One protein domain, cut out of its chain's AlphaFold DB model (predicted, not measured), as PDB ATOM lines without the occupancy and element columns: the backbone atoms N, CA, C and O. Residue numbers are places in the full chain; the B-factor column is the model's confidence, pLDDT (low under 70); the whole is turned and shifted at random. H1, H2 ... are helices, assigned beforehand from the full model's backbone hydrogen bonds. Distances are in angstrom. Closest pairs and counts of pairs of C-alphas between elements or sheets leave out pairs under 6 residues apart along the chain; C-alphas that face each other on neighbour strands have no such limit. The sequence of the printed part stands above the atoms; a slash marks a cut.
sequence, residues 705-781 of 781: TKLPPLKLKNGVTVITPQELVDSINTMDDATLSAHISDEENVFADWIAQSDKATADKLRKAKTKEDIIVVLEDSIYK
ATOM      1  N   THR A 705    -132.843 153.777  72.022       52.16
ATOM      2  CA  THR A 705    -131.666 154.316  71.338       52.16
ATOM      3  C   THR A 705    -131.058 155.463  72.147       52.16
ATOM      4  O   THR A 705    -131.675 156.518  72.291       52.16
ATOM      5  N   LYS A 706    -129.849 155.268  72.686       57.16
ATOM      6  CA  LYS A 706    -129.130 156.318  73.422       57.16
ATOM      7  C   LYS A 706    -128.820 157.488  72.487       57.16
ATOM      8  O   LYS A 706    -128.099 157.316  71.505       57.16
ATOM      9  N   LEU A 707    -129.344 158.663  72.819       71.81
ATOM     10  CA  LEU A 707    -129.049 159.930  72.157       71.81
ATOM     11  C   LEU A 707    -127.851 160.618  72.844       71.81
ATOM     12  O   LEU A 707    -127.547 160.318  74.003       71.81
ATOM     13  N   PRO A 708    -127.136 161.534  72.162       76.75
ATOM     14  CA  PRO A 708    -126.100 162.335  72.809       76.75
ATOM     15  C   PRO A 708    -126.686 163.125  73.993       76.75
ATOM     16  O   PRO A 708    -127.826 163.564  73.916       76.75
ATOM     17  N   PRO A 709    -125.939 163.314  75.092       81.69
ATOM     18  CA  PRO A 709    -126.479 163.881  76.326       81.69
ATOM     19  C   PRO A 709    -127.027 165.299  76.136       81.69
ATOM     20  O   PRO A 709    -126.291 166.212  75.759       81.69
ATOM     21  N   LEU A 710    -128.304 165.490  76.467       84.12
ATOM     22  CA  LEU A 710    -128.949 166.795  76.541       84.12
ATOM     23  C   LEU A 710    -128.886 167.307  77.978       84.12
ATOM     24  O   LEU A 710    -129.426 166.692  78.895       84.12
ATOM     25  N   LYS A 711    -128.235 168.453  78.179       84.25
ATOM     26  CA  LYS A 711    -128.141 169.099  79.490       84.25
ATOM     27  C   LYS A 711    -129.270 170.112  79.655       84.25
ATOM     28  O   LYS A 711    -129.297 171.129  78.965       84.25
ATOM     29  N   LEU A 712    -130.171 169.844  80.588       83.81
ATOM     30  CA  LEU A 712    -131.301 170.703  80.918       83.81
ATOM     31  C   LEU A 712    -130.866 171.829  81.868       83.81
ATOM     32  O   LEU A 712    -129.925 171.684  82.656       83.81
ATOM     33  N   LYS A 713    -131.562 172.972  81.833       75.56
ATOM     34  CA  LYS A 713    -131.236 174.147  82.671       75.56
ATOM     35  C   LYS A 713    -131.406 173.912  84.179       75.56
ATOM     36  O   LYS A 713    -130.820 174.646  84.967       75.56
ATOM     37  N   ASN A 714    -132.129 172.867  84.585       71.25
ATOM     38  CA  ASN A 714    -132.210 172.406  85.979       71.25
ATOM     39  C   ASN A 714    -130.966 171.597  86.427       71.25
ATOM     40  O   ASN A 714    -130.907 171.142  87.567       71.25
ATOM     41  N   GLY A 715    -129.975 171.411  85.547       68.88
ATOM     42  CA  GLY A 715    -128.740 170.673  85.820       68.88
ATOM     43  C   GLY A 715    -128.829 169.163  85.582       68.88
ATOM     44  O   GLY A 715    -127.814 168.484  85.732       68.88
ATOM     45  N   VAL A 716    -130.001 168.646  85.198       77.00
ATOM     46  CA  VAL A 716    -130.214 167.237  84.840       77.00
ATOM     47  C   VAL A 716    -129.714 166.992  83.417       77.00
ATOM     48  O   VAL A 716    -129.932 167.807  82.523       77.00
ATOM     49  N   THR A 717    -129.037 165.868  83.199       82.56
ATOM     50  CA  THR A 717    -128.623 165.424  81.865       82.56
ATOM     51  C   THR A 717    -129.474 164.227  81.476       82.56
ATOM     52  O   THR A 717    -129.538 163.276  82.248       82.56
ATOM     53  N   VAL A 718    -130.091 164.269  80.297       83.56
ATOM     54  CA  VAL A 718    -130.913 163.177  79.760       83.56
ATOM     55  C   VAL A 718    -130.252 162.578  78.518       83.56
ATOM     56  O   VAL A 718    -129.682 163.298  77.697       83.56
ATOM     57  N   ILE A 719    -130.283 161.252  78.402       81.50
ATOM     58  CA  ILE A 719    -129.697 160.475  77.295       81.50
ATOM     59  C   ILE A 719    -130.721 159.562  76.602       81.50
ATOM     60  O   ILE A 719    -130.411 158.978  75.562       81.50
ATOM     61  N   THR A 720    -131.941 159.450  77.142       80.44
ATOM     62  CA  THR A 720    -133.056 158.706  76.531       80.44
ATOM     63  C   THR A 720    -134.349 159.536  76.469       80.44
ATOM     64  O   THR A 720    -134.557 160.412  77.313       80.44
ATOM     65  N   PRO A 721    -135.253 159.273  75.504       80.88
ATOM     66  CA  PRO A 721    -136.563 159.931  75.452       80.88
ATOM     67  C   PRO A 721    -137.401 159.735  76.727       80.88
ATOM     68  O   PRO A 721    -138.115 160.649  77.128       80.88
ATOM     69  N   GLN A 722    -137.275 158.585  77.405       78.75
ATOM     70  CA  GLN A 722    -137.975 158.319  78.668       78.75
ATOM     71  C   GLN A 722    -137.454 159.200  79.814       78.75
ATOM     72  O   GLN A 722    -138.249 159.781  80.546       78.75
ATOM     73  N   GLU A 723    -136.133 159.372  79.938       79.12
ATOM     74  CA  GLU A 723    -135.545 160.295  80.923       79.12
ATOM     75  C   GLU A 723    -135.987 161.744  80.686       79.12
ATOM     76  O   GLU A 723    -136.174 162.507  81.636       79.12
ATOM     77  N   LEU A 724    -136.183 162.125  79.420       83.19
ATOM     78  CA  LEU A 724    -136.728 163.432  79.075       83.19
ATOM     79  C   LEU A 724    -138.186 163.577  79.539       83.19
ATOM     80  O   LEU A 724    -138.513 164.600  80.137       83.19
ATOM     81  N   VAL A 725    -139.038 162.563  79.345       83.44
ATOM     82  CA  VAL A 725    -140.422 162.550  79.867       83.44
ATOM     83  C   VAL A 725    -140.439 162.667  81.393       83.44
ATOM     84  O   VAL A 725    -141.146 163.513  81.945       83.44
ATOM     85  N   ASP A 726    -139.616 161.882  82.087       78.62
ATOM     86  CA  ASP A 726    -139.519 161.900  83.551       78.62
ATOM     87  C   ASP A 726    -139.025 163.263  84.070       78.62
ATOM     88  O   ASP A 726    -139.529 163.795  85.071       78.62
ATOM     89  N   SER A 727    -138.075 163.882  83.356       82.81
ATOM     90  CA  SER A 727    -137.607 165.224  83.690       82.81
ATOM     91  C   SER A 727    -138.660 166.291  83.405       82.81
ATOM     92  O   SER A 727    -138.770 167.211  84.207       82.81
ATOM     93  N   ILE A 728    -139.427 166.205  82.315       85.00
ATOM     94  CA  ILE A 728    -140.500 167.163  82.004       85.00
ATOM     95  C   ILE A 728    -141.610 167.060  83.054       85.00
ATOM     96  O   ILE A 728    -142.054 168.084  83.573       85.00
ATOM     97  N   ASN A 729    -141.999 165.846  83.456       81.12
ATOM     98  CA  ASN A 729    -143.006 165.613  84.497       81.12
ATOM     99  C   ASN A 729    -142.677 166.334  85.813       81.12
ATOM    100  O   ASN A 729    -143.562 166.898  86.459       81.12
ATOM    101  N   THR A 730    -141.396 166.376  86.175       77.44
ATOM    102  CA  THR A 730    -140.899 166.999  87.412       77.44
ATOM    103  C   THR A 730    -140.432 168.451  87.247       77.44
ATOM    104  O   THR A 730    -140.094 169.095  88.241       77.44
ATOM    105  N   MET A 731    -140.433 168.980  86.020       81.00
ATOM    106  CA  MET A 731    -140.041 170.352  85.685       81.00
ATOM    107  C   MET A 731    -141.187 171.341  85.943       81.00
ATOM    108  O   MET A 731    -142.351 171.027  85.683       81.00
ATOM    109  N   ASP A 732    -140.863 172.536  86.439       81.81
ATOM    110  CA  ASP A 732    -141.812 173.645  86.558       81.81
ATOM    111  C   ASP A 732    -142.010 174.366  85.213       81.81
ATOM    112  O   ASP A 732    -141.153 174.328  84.325       81.81
ATOM    113  N   ASP A 733    -143.150 175.037  85.055       79.69
ATOM    114  CA  ASP A 733    -143.536 175.646  83.774       79.69
ATOM    115  C   ASP A 733    -142.533 176.718  83.319       79.69
ATOM    116  O   ASP A 733    -142.239 176.840  82.131       79.69
ATOM    117  N   ALA A 734    -141.921 177.434  84.269       77.81
ATOM    118  CA  ALA A 734    -140.889 178.431  83.992       77.81
ATOM    119  C   ALA A 734    -139.618 177.817  83.377       77.81
ATOM    120  O   ALA A 734    -139.054 178.380  82.435       77.81
ATOM    121  N   THR A 735    -139.165 176.657  83.869       78.38
ATOM    122  CA  THR A 735    -138.015 175.955  83.281       78.38
ATOM    123  C   THR A 735    -138.389 175.313  81.947       78.38
ATOM    124  O   THR A 735    -137.557 175.292  81.039       78.38
ATOM    125  N   LEU A 736    -139.629 174.844  81.785       82.50
ATOM    126  CA  LEU A 736    -140.110 174.259  80.532       82.50
ATOM    127  C   LEU A 736    -140.123 175.288  79.392       82.50
ATOM    128  O   LEU A 736    -139.527 175.047  78.342       82.50
ATOM    129  N   SER A 737    -140.696 176.475  79.624       79.06
ATOM    130  CA  SER A 737    -140.706 177.579  78.653       79.06
ATOM    131  C   SER A 737    -139.305 178.096  78.305       79.06
ATOM    132  O   SER A 737    -139.106 178.713  77.267       79.06
ATOM    133  N   ALA A 738    -138.296 177.828  79.137       79.38
ATOM    134  CA  ALA A 738    -136.912 178.197  78.842       79.38
ATOM    135  C   ALA A 738    -136.207 177.250  77.847       79.38
ATOM    136  O   ALA A 738    -135.070 177.550  77.460       79.38
ATOM    137  N   HIS A 739    -136.838 176.122  77.491       81.75
ATOM    138  CA  HIS A 739    -136.370 175.135  76.506       81.75
ATOM    139  C   HIS A 739    -137.259 175.076  75.248       81.75
ATOM    140  O   HIS A 739    -136.927 174.360  74.303       81.75
ATOM    141  N   ILE A 740    -138.381 175.807  75.239       80.56
ATOM    142  CA  ILE A 740    -139.359 175.821  74.148       80.56
ATOM    143  C   ILE A 740    -139.794 177.265  73.896       80.56
ATOM    144  O   ILE A 740    -140.401 177.892  74.761       80.56
ATOM    145  N   SER A 741    -139.496 177.777  72.707       72.75
ATOM    146  CA  SER A 741    -139.950 179.071  72.198       72.75
ATOM    147  C   SER A 741    -140.772 178.887  70.914       72.75
ATOM    148  O   SER A 741    -140.846 177.784  70.373       72.75
ATOM    149  N   ASP A 742    -141.389 179.962  70.410       65.62
ATOM    150  CA  ASP A 742    -142.138 179.928  69.142       65.62
ATOM    151  C   ASP A 742    -141.239 179.637  67.916       65.62
ATOM    152  O   ASP A 742    -141.753 179.251  66.866       65.62
ATOM    153  N   GLU A 743    -139.914 179.780  68.049       63.31
ATOM    154  CA  GLU A 743    -138.932 179.577  66.971       63.31
ATOM    155  C   GLU A 743    -138.017 178.355  67.195       63.31
ATOM    156  O   GLU A 743    -137.498 177.800  66.228       63.31
ATOM    157  N   GLU A 744    -137.841 177.894  68.441       73.81
ATOM    158  CA  GLU A 744    -136.882 176.839  68.809       73.81
ATOM    159  C   GLU A 744    -137.467 175.882  69.860       73.81
ATOM    160  O   GLU A 744    -137.917 176.311  70.924       73.81
ATOM    161  N   ASN A 745    -137.422 174.572  69.597       86.44
ATOM    162  CA  ASN A 745    -137.833 173.537  70.549       86.44
ATOM    163  C   ASN A 745    -136.677 172.556  70.753       86.44
ATOM    164  O   ASN A 745    -136.495 171.608  69.986       86.44
ATOM    165  N   VAL A 746    -135.932 172.768  71.840       86.12
ATOM    166  CA  VAL A 746    -134.711 172.017  72.165       86.12
ATOM    167  C   VAL A 746    -134.988 170.515  72.296       86.12
ATOM    168  O   VAL A 746    -134.143 169.694  71.940       86.12
ATOM    169  N   PHE A 747    -136.180 170.128  72.761       88.44
ATOM    170  CA  PHE A 747    -136.581 168.723  72.869       88.44
ATOM    171  C   PHE A 747    -136.847 168.103  71.500       88.44
ATOM    172  O   PHE A 747    -136.399 166.989  71.231       88.44
ATOM    173  N   ALA A 748    -137.534 168.831  70.618       87.25
ATOM    174  CA  ALA A 748    -137.773 168.384  69.254       87.25
ATOM    175  C   ALA A 748    -136.461 168.245  68.471       87.25
ATOM    176  O   ALA A 748    -136.272 167.249  67.778       87.25
ATOM    177  N   ASP A 749    -135.538 169.196  68.613       86.50
ATOM    178  CA  ASP A 749    -134.251 169.177  67.911       86.50
ATOM    179  C   ASP A 749    -133.311 168.089  68.439       86.50
ATOM    180  O   ASP A 749    -132.531 167.501  67.686       86.50
ATOM    181  N   TRP A 750    -133.430 167.753  69.722       87.50
ATOM    182  CA  TRP A 750    -132.741 166.609  70.300       87.50
ATOM    183  C   TRP A 750    -133.297 165.272  69.784       87.50
ATOM    184  O   TRP A 750    -132.532 164.427  69.319       87.50
ATOM    185  N   ILE A 751    -134.625 165.106  69.767       86.81
ATOM    186  CA  ILE A 751    -135.293 163.899  69.243       86.81
ATOM    187  C   ILE A 751    -135.119 163.755  67.723       86.81
ATOM    188  O   ILE A 751    -135.034 162.633  67.222       86.81
ATOM    189  N   ALA A 752    -134.976 164.857  66.977       85.19
ATOM    190  CA  ALA A 752    -134.766 164.849  65.523       85.19
ATOM    191  C   ALA A 752    -133.505 164.084  65.084       85.19
ATOM    192  O   ALA A 752    -133.390 163.705  63.915       85.19
ATOM    193  N   GLN A 753    -132.569 163.853  66.008       81.12
ATOM    194  CA  GLN A 753    -131.343 163.093  65.768       81.12
ATOM    195  C   GLN A 753    -131.594 161.581  65.664       81.12
ATOM    196  O   GLN A 753    -130.816 160.893  65.006       81.12
ATOM    197  N   SER A 754    -132.679 161.068  66.255       79.75
ATOM    198  CA  SER A 754    -133.090 159.660  66.144       79.75
ATOM    199  C   SER A 754    -134.397 159.465  65.378       79.75
ATOM    200  O   SER A 754    -134.496 158.535  64.584       79.75
ATOM    201  N   ASP A 755    -135.400 160.317  65.605       82.56
ATOM    202  CA  ASP A 755    -136.744 160.180  65.041       82.56
ATOM    203  C   ASP A 755    -137.298 161.538  64.586       82.56
ATOM    204  O   ASP A 755    -137.887 162.314  65.346       82.56
ATOM    205  N   LYS A 756    -137.137 161.808  63.286       83.81
ATOM    206  CA  LYS A 756    -137.627 163.036  62.646       83.81
ATOM    207  C   LYS A 756    -139.154 163.157  62.676       83.81
ATOM    208  O   LYS A 756    -139.663 164.267  62.791       83.81
ATOM    209  N   ALA A 757    -139.889 162.045  62.606       84.25
ATOM    210  CA  ALA A 757    -141.351 162.078  62.572       84.25
ATOM    211  C   ALA A 757    -141.937 162.475  63.934       84.25
ATOM    212  O   ALA A 757    -142.915 163.223  63.999       84.25
ATOM    213  N   THR A 758    -141.324 162.007  65.023       85.50
ATOM    214  CA  THR A 758    -141.687 162.425  66.385       85.50
ATOM    215  C   THR A 758    -141.253 163.866  66.660       85.50
ATOM    216  O   THR A 758    -142.031 164.634  67.227       85.50
ATOM    217  N   ALA A 759    -140.078 164.286  66.181       86.44
ATOM    218  CA  ALA A 759    -139.629 165.676  66.289       86.44
ATOM    219  C   ALA A 759    -140.594 166.675  65.624       86.44
ATOM    220  O   ALA A 759    -140.930 167.701  66.213       86.44
ATOM    221  N   ASP A 760    -141.117 166.362  64.437       86.19
ATOM    222  CA  ASP A 760    -142.069 167.235  63.738       86.19
ATOM    223  C   ASP A 760    -143.427 167.345  64.447       86.19
ATOM    224  O   ASP A 760    -144.122 168.357  64.317       86.19
ATOM    225  N   LYS A 761    -143.812 166.324  65.222       87.88
ATOM    226  CA  LYS A 761    -144.978 166.393  66.113       87.88
ATOM    227  C   LYS A 761    -144.683 167.224  67.357       87.88
ATOM    228  O   LYS A 761    -145.512 168.048  67.729       87.88
ATOM    229  N   LEU A 762    -143.497 167.068  67.948       87.75
ATOM    230  CA  LEU A 762    -143.053 167.853  69.104       87.75
ATOM    231  C   LEU A 762    -142.994 169.352  68.804       87.75
ATOM    232  O   LEU A 762    -143.396 170.150  69.642       87.75
ATOM    233  N   ARG A 763    -142.589 169.745  67.589       86.25
ATOM    234  CA  ARG A 763    -142.605 171.155  67.146       86.25
ATOM    235  C   ARG A 763    -144.002 171.779  67.118       86.25
ATOM    236  O   ARG A 763    -144.124 172.998  67.141       86.25
ATOM    237  N   LYS A 764    -145.056 170.962  67.046       83.88
ATOM    238  CA  LYS A 764    -146.456 171.414  67.039       83.88
ATOM    239  C   LYS A 764    -147.095 171.376  68.429       83.88
ATOM    240  O   LYS A 764    -148.157 171.967  68.605       83.88
ATOM    241  N   ALA A 765    -146.471 170.696  69.389       83.62
ATOM    242  CA  ALA A 765    -146.944 170.604  70.762       83.62
ATOM    243  C   ALA A 765    -146.572 171.884  71.527       83.62
ATOM    244  O   ALA A 765    -145.402 172.262  71.579       83.62
ATOM    245  N   LYS A 766    -147.575 172.564  72.097       70.81
ATOM    246  CA  LYS A 766    -147.389 173.842  72.812       70.81
ATOM    247  C   LYS A 766    -147.591 173.737  74.323       70.81
ATOM    248  O   LYS A 766    -147.152 174.626  75.046       70.81
ATOM    249  N   THR A 767    -148.244 172.679  74.801       80.06
ATOM    250  CA  THR A 767    -148.473 172.441  76.232       80.06
ATOM    251  C   THR A 767    -147.585 171.316  76.753       80.06
ATOM    252  O   THR A 767    -147.132 170.458  75.993       80.06
ATOM    253  N   LYS A 768    -147.333 171.321  78.067       82.38
ATOM    254  CA  LYS A 768    -146.553 170.288  78.754       82.38
ATOM    255  C   LYS A 768    -147.156 168.900  78.529       82.38
ATOM    256  O   LYS A 768    -146.431 167.953  78.235       82.38
ATOM    257  N   GLU A 769    -148.478 168.805  78.608       83.44
ATOM    258  CA  GLU A 769    -149.248 167.587  78.393       83.44
ATOM    259  C   GLU A 769    -149.118 167.085  76.949       83.44
ATOM    260  O   GLU A 769    -148.842 165.906  76.746       83.44
ATOM    261  N   ASP A 770    -149.221 167.966  75.947       84.81
ATOM    262  CA  ASP A 770    -149.073 167.574  74.536       84.81
ATOM    263  C   ASP A 770    -147.666 167.033  74.236       84.81
ATOM    264  O   ASP A 770    -147.507 166.075  73.480       84.81
ATOM    265  N   ILE A 771    -146.633 167.634  74.834       84.94
ATOM    266  CA  ILE A 771    -145.236 167.207  74.667       84.94
ATOM    267  C   ILE A 771    -145.029 165.810  75.253       84.94
ATOM    268  O   ILE A 771    -144.410 164.961  74.608       84.94
ATOM    269  N   ILE A 772    -145.566 165.565  76.453       85.00
ATOM    270  CA  ILE A 772    -145.506 164.256  77.108       85.00
ATOM    271  C   ILE A 772    -146.227 163.216  76.252       85.00
ATOM    272  O   ILE A 772    -145.632 162.189  75.946       85.00
ATOM    273  N   VAL A 773    -147.446 163.507  75.787       86.94
ATOM    274  CA  VAL A 773    -148.226 162.582  74.952       86.94
ATOM    275  C   VAL A 773    -147.473 162.220  73.672       86.94
ATOM    276  O   VAL A 773    -147.411 161.049  73.315       86.94
ATOM    277  N   VAL A 774    -146.851 163.187  72.992       86.00
ATOM    278  CA  VAL A 774    -146.087 162.914  71.764       86.00
ATOM    279  C   VAL A 774    -144.841 162.059  72.033       86.00
ATOM    280  O   VAL A 774    -144.524 161.184  71.224       86.00
ATOM    281  N   LEU A 775    -144.134 162.298  73.143       82.81
ATOM    282  CA  LEU A 775    -142.967 161.500  73.536       82.81
ATOM    283  C   LEU A 775    -143.369 160.084  73.958       82.81
ATOM    284  O   LEU A 775    -142.751 159.120  73.515       82.81
ATOM    285  N   GLU A 776    -144.419 159.944  74.763       81.31
ATOM    286  CA  GLU A 776    -144.943 158.648  75.190       81.31
ATOM    287  C   GLU A 776    -145.455 157.837  73.989       81.31
ATOM    288  O   GLU A 776    -145.074 156.679  73.831       81.31
ATOM    289  N   ASP A 777    -146.203 158.449  73.066       80.38
ATOM    290  CA  ASP A 777    -146.647 157.800  71.822       80.38
ATOM    291  C   ASP A 777    -145.478 157.289  70.964       80.38
ATOM    292  O   ASP A 777    -145.623 156.311  70.229       80.38
ATOM    293  N   SER A 778    -144.325 157.961  71.011       77.25
ATOM    294  CA  SER A 778    -143.107 157.535  70.312       77.25
ATOM    295  C   SER A 778    -142.418 156.367  71.021       77.25
ATOM    296  O   SER A 778    -141.995 155.421  70.362       77.25
ATOM    297  N   ILE A 779    -142.362 156.396  72.355       71.19
ATOM    298  CA  ILE A 779    -141.721 155.362  73.184       71.19
ATOM    299  C   ILE A 779    -142.527 154.053  73.182       71.19
ATOM    300  O   ILE A 779    -141.945 152.969  73.226       71.19
ATOM    301  N   TYR A 780    -143.861 154.140  73.141       61.19
ATOM    302  CA  TYR A 780    -144.754 152.984  73.265       61.19
ATOM    303  C   TYR A 780    -145.232 152.390  71.928       61.19
ATOM    304  O   TYR A 780    -145.880 151.336  71.939       61.19
ATOM    305  N   LYS A 781    -144.896 153.009  70.789       54.28
ATOM    306  CA  LYS A 781    -145.019 152.374  69.463       54.28
ATOM    307  C   LYS A 781    -144.101 151.160  69.338       54.28
ATOM    308  O   LYS A 781    -144.516 150.164  68.704       54.28
TER     309      LYS A 781
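This is residues 705 to 781 of the 781 residues of the protein "DNA helicase" of Candidatus Woesearchaeota archaeon CG1_02_33_12 (UniProt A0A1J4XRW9). H1, H5, H4 and H3 stand in a small four-cornered bundle, mostly aligned, with short H2 at one end and residues 705 to 720 folded back along the side of H1 and H3. The 77 printed residues, all helix by class, have five named helices, H1 to H5 in order, and no named strand. The whole is compact, with radius of gyration of the C-alphas 11.1 A and spans of 29 by 23 by 20 A.

H5, residues 768 to 780, touches H1, residues 721 to 730, at Ile 772 and Val 725, the closest C-alphas, 6.0 A apart. H4, residues 756 to 762, forms hairpins with H5 and with H3, residues 746 to 751; the closest C-alphas are Leu 762 and Ile 771, 6.0 A, and Ala 759 and Ala 748, 4.4 A. H2, residues 733 to 737, is close to H1 but not clearly touching. Every helix's O i to N i+4 pairs are within hydrogen-bond range.

H1, 14.6 A, begins at C-alpha 721 (-136.563, 159.931, 75.452); H5, 18.2 A, ends at C-alpha 780 (-144.754, 152.984, 73.265).

The printed part has no cut and no long link; pLDDT is under 70 at 705 to 706, 715, 742 to 743 and 780 to 781.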